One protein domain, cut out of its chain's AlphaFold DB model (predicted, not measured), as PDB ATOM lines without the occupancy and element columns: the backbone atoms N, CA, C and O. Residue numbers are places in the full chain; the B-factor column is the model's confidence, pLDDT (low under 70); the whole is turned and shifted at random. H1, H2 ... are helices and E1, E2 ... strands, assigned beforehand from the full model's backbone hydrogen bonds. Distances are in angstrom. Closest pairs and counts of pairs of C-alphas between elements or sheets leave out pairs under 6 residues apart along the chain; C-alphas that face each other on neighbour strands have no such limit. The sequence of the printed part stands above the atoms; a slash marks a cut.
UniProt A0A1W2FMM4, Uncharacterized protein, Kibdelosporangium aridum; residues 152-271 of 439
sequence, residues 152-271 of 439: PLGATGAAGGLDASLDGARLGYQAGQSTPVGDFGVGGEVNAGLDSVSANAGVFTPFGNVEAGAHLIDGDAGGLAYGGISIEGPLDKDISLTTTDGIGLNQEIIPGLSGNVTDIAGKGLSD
ATOM      1  N   PRO A 152     246.435 162.403 132.752       76.94
ATOM      2  CA  PRO A 152     245.956 161.171 133.388       76.94
ATOM      3  C   PRO A 152     244.808 161.375 134.393       76.94
ATOM      4  O   PRO A 152     244.171 160.402 134.789       76.94
ATOM      5  N   LEU A 153     244.578 162.615 134.846       77.31
ATOM      6  CA  LEU A 153     243.499 162.976 135.768       77.31
ATOM      7  C   LEU A 153     242.237 163.466 135.044       77.31
ATOM      8  O   LEU A 153     241.241 163.740 135.712       77.31
ATOM      9  N   GLY A 154     242.272 163.584 133.714       84.88
ATOM     10  CA  GLY A 154     241.182 164.142 132.927       84.88
ATOM     11  C   GLY A 154     241.646 165.013 131.762       84.88
ATOM     12  O   GLY A 154     242.822 165.374 131.673       84.88
ATOM     13  N   ALA A 155     240.708 165.378 130.895       86.12
ATOM     14  CA  ALA A 155     240.923 166.332 129.813       86.12
ATOM     15  C   ALA A 155     240.342 167.692 130.205       86.12
ATOM     16  O   ALA A 155     239.263 167.748 130.778       86.12
ATOM     17  N   THR A 156     241.026 168.790 129.909       87.62
ATOM     18  CA  THR A 156     240.461 170.141 129.990       87.62
ATOM     19  C   THR A 156     240.506 170.779 128.618       87.62
ATOM     20  O   THR A 156     241.450 170.558 127.867       87.62
ATOM     21  N   GLY A 157     239.490 171.550 128.265       89.25
ATOM     22  CA  GLY A 157     239.490 172.264 127.004       89.25
ATOM     23  C   GLY A 157     238.528 173.428 126.999       89.25
ATOM     24  O   GLY A 157     237.593 173.485 127.791       89.25
ATOM     25  N   ALA A 158     238.779 174.354 126.093       87.12
ATOM     26  CA  ALA A 158     237.903 175.450 125.760       87.12
ATOM     27  C   ALA A 158     237.740 175.509 124.243       87.12
ATOM     28  O   ALA A 158     238.706 175.360 123.499       87.12
ATOM     29  N   ALA A 159     236.519 175.718 123.787       87.69
ATOM     30  CA  ALA A 159     236.182 175.987 122.408       87.69
ATOM     31  C   ALA A 159     235.419 177.306 122.333       87.69
ATOM     32  O   ALA A 159     234.686 177.675 123.247       87.69
ATOM     33  N   GLY A 160     235.580 178.024 121.237       87.56
ATOM     34  CA  GLY A 160     234.778 179.196 120.939       87.56
ATOM     35  C   GLY A 160     234.690 179.398 119.446       87.56
ATOM     36  O   GLY A 160     235.594 179.013 118.708       87.56
ATOM     37  N   GLY A 161     233.596 179.983 118.993       88.25
ATOM     38  CA  GLY A 161     233.352 180.146 117.575       88.25
ATOM     39  C   GLY A 161     232.416 181.291 117.279       88.25
ATOM     40  O   GLY A 161     231.583 181.677 118.098       88.25
ATOM     41  N   LEU A 162     232.592 181.829 116.081       86.38
ATOM     42  CA  LEU A 162     231.718 182.826 115.493       86.38
ATOM     43  C   LEU A 162     231.228 182.275 114.157       86.38
ATOM     44  O   LEU A 162     232.039 182.007 113.270       86.38
ATOM     45  N   ASP A 163     229.915 182.155 114.019       86.19
ATOM     46  CA  ASP A 163     229.214 181.888 112.766       86.19
ATOM     47  C   ASP A 163     228.499 183.169 112.329       86.19
ATOM     48  O   ASP A 163     227.862 183.850 113.130       86.19
ATOM     49  N   ALA A 164     228.660 183.536 111.063       84.38
ATOM     50  CA  ALA A 164     227.926 184.627 110.448       84.38
ATOM     51  C   ALA A 164     227.325 184.121 109.137       84.38
ATOM     52  O   ALA A 164     228.041 183.825 108.183       84.38
ATOM     53  N   SER A 165     225.998 184.087 109.086       85.81
ATOM     54  CA  SER A 165     225.208 183.640 107.945       85.81
ATOM     55  C   SER A 165     224.226 184.730 107.501       85.81
ATOM     56  O   SER A 165     224.114 185.797 108.108       85.81
ATOM     57  N   LEU A 166     223.490 184.471 106.417       85.75
ATOM     58  CA  LEU A 166     222.412 185.365 105.970       85.75
ATOM     59  C   LEU A 166     221.262 185.452 106.981       85.75
ATOM     60  O   LEU A 166     220.544 186.451 106.986       85.75
ATOM     61  N   ASP A 167     221.116 184.434 107.826       86.62
ATOM     62  CA  ASP A 167     220.040 184.336 108.806       86.62
ATOM     63  C   ASP A 167     220.421 184.975 110.151       86.62
ATOM     64  O   ASP A 167     219.546 185.159 110.999       86.62
ATOM     65  N   GLY A 168     221.697 185.338 110.351       89.06
ATOM     66  CA  GLY A 168     222.178 185.969 111.578       89.06
ATOM     67  C   GLY A 168     223.645 185.713 111.912       89.06
ATOM     68  O   GLY A 168     224.389 185.117 111.139       89.06
ATOM     69  N   ALA A 169     224.049 186.142 113.106       90.75
ATOM     70  CA  ALA A 169     225.345 185.835 113.701       90.75
ATOM     71  C   ALA A 169     225.172 184.999 114.974       90.75
ATOM     72  O   ALA A 169     224.262 185.251 115.761       90.75
ATOM     73  N   ARG A 170     226.058 184.032 115.197       90.44
ATOM     74  CA  ARG A 170     226.118 183.205 116.404       90.44
ATOM     75  C   ARG A 170     227.515 183.280 116.991       90.44
ATOM     76  O   ARG A 170     228.489 183.054 116.283       90.44
ATOM     77  N   LEU A 171     227.624 183.600 118.272       91.69
ATOM     78  CA  LEU A 171     228.873 183.586 119.026       91.69
ATOM     79  C   LEU A 171     228.720 182.585 120.161       91.69
ATOM     80  O   LEU A 171     227.942 182.823 121.079       91.69
ATOM     81  N   GLY A 172     229.468 181.490 120.106       91.94
ATOM     82  CA  GLY A 172     229.453 180.455 121.131       91.94
ATOM     83  C   GLY A 172     230.808 180.304 121.801       91.94
ATOM     84  O   GLY A 172     231.852 180.510 121.182       91.94
ATOM     85  N   TYR A 173     230.801 179.921 123.070       91.81
ATOM     86  CA  TYR A 173     231.975 179.436 123.774       91.81
ATOM     87  C   TYR A 173     231.594 178.316 124.736       91.81
ATOM     88  O   TYR A 173     230.490 178.265 125.273       91.81
ATOM     89  N   GLN A 174     232.534 177.417 124.977       90.50
ATOM     90  CA  GLN A 174     232.423 176.344 125.944       90.50
ATOM     91  C   GLN A 174     233.795 176.119 126.565       90.50
ATOM     92  O   GLN A 174     234.796 176.113 125.864       90.50
ATOM     93  N   ALA A 175     233.865 175.916 127.870       90.81
ATOM     94  CA  ALA A 175     235.067 175.493 128.566       90.81
ATOM     95  C   ALA A 175     234.703 174.390 129.548       90.81
ATOM     96  O   ALA A 175     233.692 174.478 130.235       90.81
ATOM     97  N   GLY A 176     235.508 173.342 129.631       92.12
ATOM     98  CA  GLY A 176     235.202 172.210 130.484       92.12
ATOM     99  C   GLY A 176     236.415 171.393 130.886       92.12
ATOM    100  O   GLY A 176     237.533 171.562 130.394       92.12
ATOM    101  N   GLN A 177     236.163 170.498 131.828       91.38
ATOM    102  CA  GLN A 177     237.076 169.502 132.329       91.38
ATOM    103  C   GLN A 177     236.336 168.168 132.446       91.38
ATOM    104  O   GLN A 177     235.442 168.012 133.276       91.38
ATOM    105  N   SER A 178     236.738 167.194 131.637       90.19
ATOM    106  CA  SER A 178     236.341 165.803 131.793       90.19
ATOM    107  C   SER A 178     237.218 165.139 132.844       90.19
ATOM    108  O   SER A 178     238.443 165.181 132.749       90.19
ATOM    109  N   THR A 179     236.611 164.542 133.866       88.75
ATOM    110  CA  THR A 179     237.309 163.851 134.957       88.75
ATOM    111  C   THR A 179     236.776 162.422 135.105       88.75
ATOM    112  O   THR A 179     235.671 162.128 134.654       88.75
ATOM    113  N   PRO A 180     237.473 161.516 135.818       87.88
ATOM    114  CA  PRO A 180     236.938 160.186 136.119       87.88
ATOM    115  C   PRO A 180     235.618 160.183 136.905       87.88
ATOM    116  O   PRO A 180     234.949 159.154 136.958       87.88
ATOM    117  N   VAL A 181     235.262 161.301 137.554       86.94
ATOM    118  CA  VAL A 181     233.984 161.461 138.266       86.94
ATOM    119  C   VAL A 181     232.911 162.154 137.416       86.94
ATOM    120  O   VAL A 181     231.810 162.368 137.912       86.94
ATOM    121  N   GLY A 182     233.221 162.462 136.151       88.81
ATOM    122  CA  GLY A 182     232.341 163.056 135.147       88.81
ATOM    123  C   GLY A 182     232.833 164.410 134.630       88.81
ATOM    124  O   GLY A 182     233.927 164.870 134.973       88.81
ATOM    125  N   ASP A 183     231.992 165.048 133.821       91.06
ATOM    126  CA  ASP A 183     232.327 166.281 133.115       91.06
ATOM    127  C   ASP A 183     231.837 167.520 133.864       91.06
ATOM    128  O   ASP A 183     230.686 167.605 134.291       91.06
ATOM    129  N   PHE A 184     232.724 168.500 134.001       91.44
ATOM    130  CA  PHE A 184     232.422 169.832 134.506       91.44
ATOM    131  C   PHE A 184     232.647 170.850 133.406       91.44
ATOM    132  O   PHE A 184     233.569 170.702 132.608       91.44
ATOM    133  N   GLY A 185     231.894 171.935 133.403       93.62
ATOM    134  CA  GLY A 185     232.240 173.071 132.574       93.62
ATOM    135  C   GLY A 185     231.168 174.128 132.511       93.62
ATOM    136  O   GLY A 185     230.170 174.091 133.225       93.62
ATOM    137  N   VAL A 186     231.435 175.111 131.673       91.19
ATOM    138  CA  VAL A 186     230.605 176.272 131.429       91.19
ATOM    139  C   VAL A 186     230.520 176.504 129.934       91.19
ATOM    140  O   VAL A 186     231.449 176.203 129.191       91.19
ATOM    141  N   GLY A 187     229.409 177.041 129.474       93.38
ATOM    142  CA  GLY A 187     229.270 177.454 128.092       93.38
ATOM    143  C   GLY A 187     228.306 178.606 127.985       93.38
ATOM    144  O   GLY A 187     227.534 178.873 128.903       93.38
ATOM    145  N   GLY A 188     228.362 179.295 126.864       93.50
ATOM    146  CA  GLY A 188     227.375 180.289 126.527       93.50
ATOM    147  C   GLY A 188     227.333 180.518 125.037       93.50
ATOM    148  O   GLY A 188     228.318 180.332 124.326       93.50
ATOM    149  N   GLU A 189     226.172 180.927 124.572       93.06
ATOM    150  CA  GLU A 189     225.923 181.213 123.177       93.06
ATOM    151  C   GLU A 189     225.065 182.468 123.075       93.06
ATOM    152  O   GLU A 189     224.166 182.715 123.874       93.06
ATOM    153  N   VAL A 190     225.397 183.314 122.108       92.25
ATOM    154  CA  VAL A 190     224.615 184.483 121.731       92.25
ATOM    155  C   VAL A 190     224.262 184.333 120.266       92.25
ATOM    156  O   VAL A 190     225.146 184.312 119.413       92.25
ATOM    157  N   ASN A 191     222.971 184.267 119.971       90.88
ATOM    158  CA  ASN A 191     222.439 184.256 118.621       90.88
ATOM    159  C   ASN A 191     221.777 185.596 118.328       90.88
ATOM    160  O   ASN A 191     220.924 186.050 119.080       90.88
ATOM    161  N   ALA A 192     222.124 186.216 117.213       90.81
ATOM    162  CA  ALA A 192     221.456 187.388 116.675       90.81
ATOM    163  C   ALA A 192     220.975 187.052 115.264       90.81
ATOM    164  O   ALA A 192     221.717 187.201 114.295       90.81
ATOM    165  N   GLY A 193     219.751 186.542 115.173       89.38
ATOM    166  CA  GLY A 193     219.041 186.289 113.929       89.38
ATOM    167  C   GLY A 193     218.305 187.518 113.397       89.38
ATOM    168  O   GLY A 193     218.211 188.546 114.066       89.38
ATOM    169  N   LEU A 194     217.749 187.398 112.191       86.12
ATOM    170  CA  LEU A 194     216.897 188.441 111.599       86.12
ATOM    171  C   LEU A 194     215.637 188.724 112.429       86.12
ATOM    172  O   LEU A 194     215.228 189.877 112.531       86.12
ATOM    173  N   ASP A 195     215.074 187.685 113.046       88.06
ATOM    174  CA  ASP A 195     213.791 187.752 113.757       88.06
ATOM    175  C   ASP A 195     213.935 187.536 115.274       88.06
ATOM    176  O   ASP A 195     212.952 187.578 116.017       88.06
ATOM    177  N   SER A 196     215.144 187.259 115.773       87.81
ATOM    178  CA  SER A 196     215.356 187.012 117.200       87.81
ATOM    179  C   SER A 196     216.778 187.288 117.665       87.81
ATOM    180  O   SER A 196     217.743 187.147 116.922       87.81
ATOM    181  N   VAL A 197     216.915 187.644 118.940       89.38
ATOM    182  CA  VAL A 197     218.194 187.683 119.646       89.38
ATOM    183  C   VAL A 197     218.085 186.785 120.866       89.38
ATOM    184  O   VAL A 197     217.216 186.997 121.705       89.38
ATOM    185  N   SER A 198     218.956 185.795 120.995       88.88
ATOM    186  CA  SER A 198     219.036 184.947 122.176       88.88
ATOM    187  C   SER A 198     220.423 184.966 122.786       88.88
ATOM    188  O   SER A 198     221.420 185.158 122.099       88.88
ATOM    189  N   ALA A 199     220.479 184.809 124.099       89.00
ATOM    190  CA  ALA A 199     221.703 184.644 124.850       89.00
ATOM    191  C   ALA A 199     221.458 183.582 125.914       89.00
ATOM    192  O   ALA A 199     220.577 183.749 126.754       89.00
ATOM    193  N   ASN A 200     222.220 182.504 125.891       90.06
ATOM    194  CA  ASN A 200     222.194 181.463 126.903       90.06
ATOM    195  C   ASN A 200     223.582 181.269 127.502       90.06
ATOM    196  O   ASN A 200     224.602 181.487 126.856       90.06
ATOM    197  N   ALA A 201     223.611 180.904 128.774       89.75
ATOM    198  CA  ALA A 201     224.810 180.549 129.501       89.75
ATOM    199  C   ALA A 201     224.472 179.422 130.466       89.75
ATOM    200  O   ALA A 201     223.447 179.463 131.142       89.75
ATOM    201  N   GLY A 202     225.332 178.420 130.558       90.12
ATOM    202  CA  GLY A 202     225.104 177.277 131.417       90.12
ATOM    203  C   GLY A 202     226.367 176.782 132.090       90.12
ATOM    204  O   GLY A 202     227.482 177.020 131.632       90.12
ATOM    205  N   VAL A 203     226.164 176.077 133.194       89.06
ATOM    206  CA  VAL A 203     227.180 175.306 133.904       89.06
ATOM    207  C   VAL A 203     226.749 173.850 133.848       89.06
ATOM    208  O   VAL A 203     225.636 173.535 134.252       89.06
ATOM    209  N   PHE A 204     227.609 172.959 133.377       89.19
ATOM    210  CA  PHE A 204     227.384 171.518 133.383       89.19
ATOM    211  C   PHE A 204     228.291 170.845 134.409       89.19
ATOM    212  O   PHE A 204     229.430 171.250 134.640       89.19
ATOM    213  N   THR A 205     227.753 169.834 135.076       89.75
ATOM    214  CA  THR A 205     228.423 169.035 136.100       89.75
ATOM    215  C   THR A 205     228.045 167.565 135.907       89.75
ATOM    216  O   THR A 205     227.021 167.277 135.283       89.75
ATOM    217  N   PRO A 206     228.759 166.613 136.533       86.62
ATOM    218  CA  PRO A 206     228.387 165.196 136.488       86.62
ATOM    219  C   PRO A 206     227.010 164.897 137.092       86.62
ATOM    220  O   PRO A 206     226.474 163.802 136.934       86.62
ATOM    221  N   PHE A 207     226.466 165.851 137.848       84.94
ATOM    222  CA  PHE A 207     225.188 165.743 138.537       84.94
ATOM    223  C   PHE A 207     224.098 166.564 137.856       84.94
ATOM    224  O   PHE A 207     223.014 166.691 138.425       84.94
ATOM    225  N   GLY A 208     224.393 167.140 136.690       84.62
ATOM    226  CA  GLY A 208     223.448 167.962 135.968       84.62
ATOM    227  C   GLY A 208     223.977 169.272 135.431       84.62
ATOM    228  O   GLY A 208     225.070 169.720 135.786       84.62
ATOM    229  N   ASN A 209     223.146 169.914 134.623       85.69
ATOM    230  CA  ASN A 209     223.365 171.243 134.067       85.69
ATOM    231  C   ASN A 209     222.404 172.256 134.673       85.69
ATOM    232  O   ASN A 209     221.260 171.942 134.976       85.69
ATOM    233  N   VAL A 210     222.907 173.477 134.843       83.94
ATOM    234  CA  VAL A 210     222.145 174.681 135.148       83.94
ATOM    235  C   VAL A 210     222.310 175.618 133.964       83.94
ATOM    236  O   VAL A 210     223.400 176.150 133.775       83.94
ATOM    237  N   GLU A 211     221.264 175.821 133.173       86.19
ATOM    238  CA  GLU A 211     221.292 176.747 132.033       86.19
ATOM    239  C   GLU A 211     220.362 177.930 132.278       86.19
ATOM    240  O   GLU A 211     219.211 177.732 132.656       86.19
ATOM    241  N   ALA A 212     220.872 179.142 132.054       82.31
ATOM    242  CA  ALA A 212     220.154 180.403 132.080       82.31
ATOM    243  C   ALA A 212     220.129 181.026 130.680       82.31
ATOM    244  O   ALA A 212     221.177 181.352 130.125       82.31
ATOM    245  N   GLY A 213     218.938 181.223 130.118       84.88
ATOM    246  CA  GLY A 213     218.767 181.838 128.799       84.88
ATOM    247  C   GLY A 213     217.867 183.061 128.821       84.88
ATOM    248  O   GLY A 213     216.996 183.156 129.677       84.88
ATOM    249  N   ALA A 214     218.086 183.969 127.873       82.12
ATOM    250  CA  ALA A 214     217.208 185.052 127.460       82.12
ATOM    251  C   ALA A 214     216.953 184.910 125.955       82.12
ATOM    252  O   ALA A 214     217.897 184.831 125.175       82.12
ATOM    253  N   HIS A 215     215.696 184.890 125.527       83.19
ATOM    254  CA  HIS A 215     215.329 184.911 124.107       83.19
ATOM    255  C   HIS A 215     214.434 186.122 123.864       83.19
ATOM    256  O   HIS A 215     213.461 186.281 124.589       83.19
ATOM    257  N   LEU A 216     214.768 186.968 122.894       81.12
ATOM    258  CA  LEU A 216     213.996 188.114 122.420       81.12
ATOM    259  C   LEU A 216     213.533 187.785 121.002       81.12
ATOM    260  O   LEU A 216     214.363 187.563 120.126       81.12
ATOM    261  N   ILE A 217     212.226 187.734 120.769       79.50
ATOM    262  CA  ILE A 217     211.657 187.499 119.434       79.50
ATOM    263  C   ILE A 217     211.082 188.813 118.941       79.50
ATOM    264  O   ILE A 217     210.247 189.394 119.636       79.50
ATOM    265  N   ASP A 218     211.486 189.268 117.758       69.69
ATOM    266  CA  ASP A 218     210.776 190.345 117.082       69.69
ATOM    267  C   ASP A 218     209.500 189.763 116.470       69.69
ATOM    268  O   ASP A 218     209.474 189.197 115.380       69.69
ATOM    269  N   GLY A 219     208.429 189.799 117.254       58.25
ATOM    270  CA  GLY A 219     207.082 189.562 116.770       58.25
ATOM    271  C   GLY A 219     206.284 190.854 116.862       58.25
ATOM    272  O   GLY A 219     206.458 191.627 117.805       58.25
ATOM    273  N   ASP A 220     205.307 191.022 115.967       59.97
ATOM    274  CA  ASP A 220     204.308 192.108 115.989       59.97
ATOM    275  C   ASP A 220     203.575 192.275 117.351       59.97
ATOM    276  O   ASP A 220     202.820 193.228 117.547       59.97
ATOM    277  N   ALA A 221     203.770 191.352 118.302       51.38
ATOM    278  CA  ALA A 221     203.185 191.325 119.641       51.38
ATOM    279  C   ALA A 221     204.073 191.919 120.764       51.38
ATOM    280  O   ALA A 221     203.644 191.922 121.917       51.38
ATOM    281  N   GLY A 222     205.256 192.459 120.450       52.34
ATOM    282  CA  GLY A 222     206.197 192.988 121.444       52.34
ATOM    283  C   GLY A 222     207.122 191.894 121.975       52.34
ATOM    284  O   GLY A 222     206.674 190.808 122.331       52.34
ATOM    285  N   GLY A 223     208.428 192.166 121.977       53.22
ATOM    286  CA  GLY A 223     209.447 191.174 122.305       53.22
ATOM    287  C   GLY A 223     209.226 190.530 123.670       53.22
ATOM    288  O   GLY A 223     209.323 191.190 124.703       53.22
ATOM    289  N   LEU A 224     208.934 189.231 123.666       58.50
ATOM    290  CA  LEU A 224     208.857 188.424 124.876       58.50
ATOM    291  C   LEU A 224     210.279 188.025 125.256       58.50
ATOM    292  O   LEU A 224     210.966 187.408 124.447       58.50
ATOM    293  N   ALA A 225     210.715 188.412 126.456       58.50
ATOM    294  CA  ALA A 225     211.995 188.016 127.029       58.50
ATOM    295  C   ALA A 225     211.811 186.728 127.840       58.50
ATOM    296  O   ALA A 225     211.220 186.745 128.918       58.50
ATOM    297  N   TYR A 226     212.325 185.609 127.335       63.25
ATOM    298  CA  TYR A 226     212.245 184.323 128.031       63.25
ATOM    299  C   TYR A 226     213.474 184.115 128.903       63.25
ATOM    300  O   TYR A 226     214.496 183.684 128.392       63.25
ATOM    301  N   GLY A 227     213.368 184.422 130.196       60.50
ATOM    302  CA  GLY A 227     214.353 184.070 131.214       60.50
ATOM    303  C   GLY A 227     214.068 182.681 131.770       60.50
ATOM    304  O   GLY A 227     212.953 182.473 132.254       60.50
ATOM    305  N   GLY A 228     215.012 181.740 131.754       64.12
ATOM    306  CA  GLY A 228     214.764 180.497 132.478       64.12
ATOM    307  C   GLY A 228     215.965 179.718 132.961       64.12
ATOM    308  O   GLY A 228     217.001 179.785 132.329       64.12
ATOM    309  N   ILE A 229     215.791 179.024 134.092       69.31
ATOM    310  CA  ILE A 229     216.791 178.145 134.713       69.31
ATOM    311  C   ILE A 229     216.329 176.706 134.513       69.31
ATOM    312  O   ILE A 229     215.300 176.347 135.087       69.31
ATOM    313  N   SER A 230     217.058 175.907 133.732       68.19
ATOM    314  CA  SER A 230     216.861 174.450 133.679       68.19
ATOM    315  C   SER A 230     217.880 173.767 134.576       68.19
ATOM    316  O   SER A 230     219.069 174.030 134.423       68.19
ATOM    317  N   ILE A 231     217.419 172.937 135.515       74.50
ATOM    318  CA  ILE A 231     218.266 172.028 136.294       74.50
ATOM    319  C   ILE A 231     217.951 170.611 135.838       74.50
ATOM    320  O   ILE A 231     216.908 170.068 136.207       74.50
ATOM    321  N   GLU A 232     218.847 170.029 135.057       72.62
ATOM    322  CA  GLU A 232     218.728 168.652 134.581       72.62
ATOM    323  C   GLU A 232     219.495 167.755 135.549       72.62
ATOM    324  O   GLU A 232     220.705 167.855 135.658       72.62
ATOM    325  N   GLY A 233     218.808 166.936 136.346       71.56
ATOM    326  CA  GLY A 233     219.480 166.019 137.278       71.56
ATOM    327  C   GLY A 233     219.923 164.708 136.608       71.56
ATOM    328  O   GLY A 233     219.426 164.365 135.538       71.56
ATOM    329  N   PRO A 234     220.706 163.843 137.292       65.94
ATOM    330  CA  PRO A 234     221.116 162.526 136.773       65.94
ATOM    331  C   PRO A 234     219.945 161.538 136.602       65.94
ATOM    332  O   PRO A 234     220.143 160.365 136.296       65.94
ATOM    333  N   LEU A 235     218.721 161.985 136.887       63.59
ATOM    334  CA  LEU A 235     217.496 161.199 136.857       63.59
ATOM    335  C   LEU A 235     216.630 161.498 135.628       63.59
ATOM    336  O   LEU A 235     215.490 161.030 135.611       63.59
ATOM    337  N   ASP A 236     217.148 162.240 134.637       61.69
ATOM    338  CA  ASP A 236     216.401 162.638 133.430       61.69
ATOM    339  C   ASP A 236     215.147 163.440 133.832       61.69
ATOM    340  O   ASP A 236     213.994 163.076 133.574       61.69
ATOM    341  N   LYS A 237     215.367 164.433 134.703       71.69
ATOM    342  CA  LYS A 237     214.326 165.239 135.348       71.69
ATOM    343  C   LYS A 237     214.706 166.696 135.190       71.69
ATOM    344  O   LYS A 237     215.609 167.157 135.890       71.69
ATOM    345  N   ASP A 238     213.940 167.388 134.361       64.50
ATOM    346  CA  ASP A 238     214.104 168.814 134.143       64.50
ATOM    347  C   ASP A 238     213.174 169.592 135.062       64.50
ATOM    348  O   ASP A 238     211.950 169.398 135.095       64.50
ATOM    349  N   ILE A 239     213.777 170.485 135.838       68.38
ATOM    350  CA  ILE A 239     213.064 171.570 136.497       68.38
ATOM    351  C   ILE A 239     213.432 172.829 135.731       68.38
ATOM    352  O   ILE A 239     214.514 173.373 135.933       68.38
ATOM    353  N   SER A 240     212.523 173.291 134.874       68.19
ATOM    354  CA  SER A 240     212.680 174.564 134.177       68.19
ATOM    355  C   SER A 240     211.775 175.618 134.806       68.19
ATOM    356  O   SER A 240     210.560 175.424 134.922       68.19
ATOM    357  N   LEU A 241     212.359 176.737 135.223       70.88
ATOM    358  CA  LEU A 241     211.611 177.945 135.554       70.88
ATOM    359  C   LEU A 241     211.668 178.883 134.352       70.88
ATOM    360  O   LEU A 241     212.768 179.211 133.946       70.88
ATOM    361  N   THR A 242     210.538 179.328 133.802       68.50
ATOM    362  CA  THR A 242     210.493 180.235 132.640       68.50
ATOM    363  C   THR A 242     209.622 181.452 132.934       68.50
ATOM    364  O   THR A 242     208.525 181.310 133.473       68.50
ATOM    365  N   THR A 243     210.082 182.652 132.568       65.88
ATOM    366  CA  THR A 243     209.361 183.915 132.797       65.88
ATOM    367  C   THR A 243     208.781 184.519 131.519       65.88
ATOM    368  O   THR A 243     209.151 185.623 131.140       65.88
ATOM    369  N   THR A 244     207.895 183.810 130.823       54.75
ATOM    370  CA  THR A 244     207.310 184.311 129.563       54.75
ATOM    371  C   THR A 244     206.259 185.399 129.787       54.75
ATOM    372  O   THR A 244     206.236 186.385 129.068       54.75
ATOM    373  N   ASP A 245     205.411 185.219 130.803       57.69
ATOM    374  CA  ASP A 245     204.265 186.085 131.142       57.69
ATOM    375  C   ASP A 245     203.961 186.005 132.657       57.69
ATOM    376  O   ASP A 245     202.819 186.081 133.118       57.69
ATOM    377  N   GLY A 246     205.005 185.750 133.450       58.12
ATOM    378  CA  GLY A 246     204.927 185.339 134.854       58.12
ATOM    379  C   GLY A 246     205.834 184.141 135.142       58.12
ATOM    380  O   GLY A 246     206.426 183.578 134.232       58.12
ATOM    381  N   ILE A 247     205.960 183.758 136.412       60.06
ATOM    382  CA  ILE A 247     206.821 182.653 136.866       60.06
ATOM    383  C   ILE A 247     206.146 181.313 136.518       60.06
ATOM    384  O   ILE A 247     205.246 180.863 137.229       60.06
ATOM    385  N   GLY A 248     206.559 180.682 135.418       58.25
ATOM    386  CA  GLY A 248     206.137 179.339 135.023       58.25
ATOM    387  C   GLY A 248     207.123 178.287 135.521       58.25
ATOM    388  O   GLY A 248     208.269 178.270 135.091       58.25
ATOM    389  N   LEU A 249     206.693 177.402 136.421       68.69
ATOM    390  CA  LEU A 249     207.455 176.209 136.804       68.69
ATOM    391  C   LEU A 249     206.984 175.039 135.940       68.69
ATOM    392  O   LEU A 249     205.852 174.580 136.096       68.69
ATOM    393  N   ASN A 250     207.844 174.556 135.048       61.69
ATOM    394  CA  ASN A 250     207.619 173.325 134.306       61.69
ATOM    395  C   ASN A 250     208.533 172.241 134.893       61.69
ATOM    396  O   ASN A 250     209.756 172.371 134.891       61.69
ATOM    397  N   GLN A 251     207.917 171.219 135.484       62.72
ATOM    398  CA  GLN A 251     208.597 170.103 136.134       62.72
ATOM    399  C   GLN A 251     208.183 168.812 135.437       62.72
ATOM    400  O   GLN A 251     207.027 168.399 135.545       62.72
ATOM    401  N   GLU A 252     209.120 168.134 134.780       55.75
ATOM    402  CA  GLU A 252     208.863 166.821 134.181       55.75
ATOM    403  C   GLU A 252     209.024 165.694 135.220       55.75
ATOM    404  O   GLU A 252     209.831 164.770 135.098       55.75
ATOM    405  N   ILE A 253     208.254 165.751 136.310       53.88
ATOM    406  CA  ILE A 253     208.301 164.730 137.369       53.88
ATOM    407  C   ILE A 253     207.279 163.630 137.080       53.88
ATOM    408  O   ILE A 253     206.201 163.656 137.653       53.88
ATOM    409  N   ILE A 254     207.663 162.630 136.269       47.88
ATOM    410  CA  ILE A 254     207.030 161.291 136.129       47.88
ATOM    411  C   ILE A 254     205.529 161.336 135.690       47.88
ATOM    412  O   ILE A 254     204.781 162.224 136.076       47.88
ATOM    413  N   PRO A 255     204.981 160.362 134.932       49.25
ATOM    414  CA  PRO A 255     203.595 160.423 134.416       49.25
ATOM    415  C   PRO A 255     202.441 160.391 135.452       49.25
ATOM    416  O   PRO A 255     201.315 160.047 135.101       49.25
ATOM    417  N   GLY A 256     202.685 160.697 136.730       46.88
ATOM    418  CA  GLY A 256     201.684 160.713 137.798       46.88
ATOM    419  C   GLY A 256     201.254 162.102 138.278       46.88
ATOM    420  O   GLY A 256     200.255 162.187 138.988       46.88
ATOM    421  N   LEU A 257     201.967 163.175 137.909       47.59
ATOM    422  CA  LEU A 257     201.730 164.530 138.431       47.59
ATOM    423  C   LEU A 257     201.668 165.609 137.332       47.59
ATOM    424  O   LEU A 257     202.030 166.756 137.563       47.59
ATOM    425  N   SER A 258     201.180 165.273 136.132       44.03
ATOM    426  CA  SER A 258     200.991 166.227 135.023       44.03
ATOM    427  C   SER A 258     199.765 167.138 135.236       44.03
ATOM    428  O   SER A 258     198.835 167.168 134.426       44.03
ATOM    429  N   GLY A 259     199.711 167.828 136.373       47.94
ATOM    430  CA  GLY A 259     198.773 168.915 136.625       47.94
ATOM    431  C   GLY A 259     199.432 170.239 136.260       47.94
ATOM    432  O   GLY A 259     200.556 170.500 136.675       47.94
ATOM    433  N   ASN A 260     198.743 171.077 135.490       47.97
ATOM    434  CA  ASN A 260     199.210 172.419 135.160       47.97
ATOM    435  C   ASN A 260     199.472 173.215 136.459       47.97
ATOM    436  O   ASN A 260     198.538 173.508 137.207       47.97
ATOM    437  N   VAL A 261     200.735 173.537 136.753       51.88
ATOM    438  CA  VAL A 261     201.157 174.173 138.019       51.88
ATOM    439  C   VAL A 261     200.572 175.583 138.172       51.88
ATOM    440  O   VAL A 261     200.426 176.073 139.293       51.88
ATOM    441  N   THR A 262     200.108 176.211 137.085       50.00
ATOM    442  CA  THR A 262     199.354 177.471 137.178       50.00
ATOM    443  C   THR A 262     198.074 177.331 138.013       50.00
ATOM    444  O   THR A 262     197.630 178.303 138.617       50.00
ATOM    445  N   ASP A 263     197.505 176.124 138.121       48.78
ATOM    446  CA  ASP A 263     196.326 175.844 138.955       48.78
ATOM    447  C   ASP A 263     196.691 175.619 140.446       48.78
ATOM    448  O   ASP A 263     195.847 175.759 141.335       48.78
ATOM    449  N   ILE A 264     197.970 175.347 140.757       51.66
ATOM    450  CA  ILE A 264     198.486 175.237 142.136       51.66
ATOM    451  C   ILE A 264     198.617 176.623 142.776       51.66
ATOM    452  O   ILE A 264     198.264 176.788 143.945       51.66
ATOM    453  N   ALA A 265     199.035 177.639 142.018       51.88
ATOM    454  CA  ALA A 265     199.078 179.014 142.519       51.88
ATOM    455  C   ALA A 265     197.669 179.570 142.811       51.88
ATOM    456  O   ALA A 265     197.486 180.318 143.769       51.88
ATOM    457  N   GLY A 266     196.658 179.160 142.032       49.41
ATOM    458  CA  GLY A 266     195.277 179.627 142.185       49.41
ATOM    459  C   GLY A 266     194.461 178.933 143.284       49.41
ATOM    460  O   GLY A 266     193.510 179.529 143.788       49.41
ATOM    461  N   LYS A 267     194.789 177.685 143.658       49.84
ATOM    462  CA  LYS A 267     194.004 176.911 144.647       49.84
ATOM    463  C   LYS A 267     194.812 176.243 145.760       49.84
ATOM    464  O   LYS A 267     194.240 175.924 146.796       49.84
ATOM    465  N   GLY A 268     196.109 176.018 145.563       43.09
ATOM    466  CA  GLY A 268     196.951 175.233 146.469       43.09
ATOM    467  C   GLY A 268     197.585 176.029 147.612       43.09
ATOM    468  O   GLY A 268     197.737 175.485 148.701       43.09
ATOM    469  N   LEU A 269     197.916 177.312 147.412       48.28
ATOM    470  CA  LEU A 269     198.509 178.137 148.480       48.28
ATOM    471  C   LEU A 269     197.481 178.758 149.437       48.28
ATOM    472  O   LEU A 269     197.826 179.091 150.567       48.28
ATOM    473  N   SER A 270     196.224 178.910 149.018       50.94
ATOM    474  CA  SER A 270     195.172 179.498 149.859       50.94
ATOM    475  C   SER A 270     194.516 178.501 150.819       50.94
ATOM    476  O   SER A 270     193.829 178.925 151.747       50.94
ATOM    477  N   ASP A 271     194.704 177.192 150.609       53.16
ATOM    478  CA  ASP A 271     194.127 176.135 151.444       53.16
ATOM    479  C   ASP A 271     195.107 174.950 151.625       53.16
ATOM    480  O   ASP A 271     195.122 174.019 150.811       53.16
TER     481      ASP A 271
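This is residues 152 to 271 of the 439 residues of an uncharacterized protein of Kibdelosporangium aridum (UniProt A0A1W2FMM4). A single wide, twisted sheet of eight strands makes a flat slab, its chain folding back and forth strand by strand, with long strands E1, E2 and E3 at one side and shorter ones toward E8. No named helix covers either face; the small helix H1 comes last, past the E8 edge, and residues 263 to 271 stick out free, of which 263 to 267 belong to H1. The printed part has 120 residues, with eight named strands, E1 to E8, and then one named helix, H1. The sheet's order is E1 E2 E3 E4 E5 E6 E7 E8, all antiparallel, and the class is mostly strand. The whole is loose, with a radius of gyration of the C-alphas of 18.0 A, and spans 56 by 43 by 21 A.

E1, residues 154 to 165, begins at C-alpha 154 (241.182, 164.142, 132.927) and is 35.5 A long. E2, residues 168 to 179, is 35.6 A long, and E3, residues 182 to 193, 34.2 A. E4, residues 196 to 205, measures 29.2 A and E5, residues 208 to 217, 28.2 A. E6, residues 228 to 233, E7, residues 237 to 242, and E8, residues 248 to 251, are shorter, at 16.0 A, 15.7 A and 9.6 A. C-alpha 251 is at (208.597, 170.103, 136.134). H1, residues 262 to 267, is 9.2 A long and ends at C-alpha 267 (194.004, 176.911, 144.647).

The eight strands form a meander, each strand the antiparallel neighbour of the one before, and each successive two are a hairpin. E1 and E8 are the edge strands. E1 and E2 stand at 175 degrees, with N 159 and O 174 2.7 A apart. Across E2 and E3, N 177 and O 184 are within hydrogen-bond range at 2.7 A, and across E3 and E4, N 193 and O 196 are within hydrogen-bond range at 2.7 A. Between E4 and E5, N 214 and O 199 are 2.7 A apart. E5 and E6 stand at 155 degrees, with N 230 and O 211 3.0 A apart. For E6 and E7 the pair N 229 and O 241 is at 3.0 A, and for E7 and E8 N 242 and O 248 at 2.8 A. H1 is not on the sheet; its closest C-alphas to E8 are those of Thr 262 and Gly 248, 7.4 A apart. In H1, 1 of 2 O i to N i+4 pairs is within hydrogen-bond range.

The C-alphas farthest apart are those of Pro 152 and Asp 271, 56.9 A. The printed part has no cut and no long link; E5 to E6 and E8 to H1 are short links of 10 residues each, the others tight. Mean pLDDT of the printed part is 74.6; 49 residues are under 70, among them residues 218 to 230 and 242 to 271.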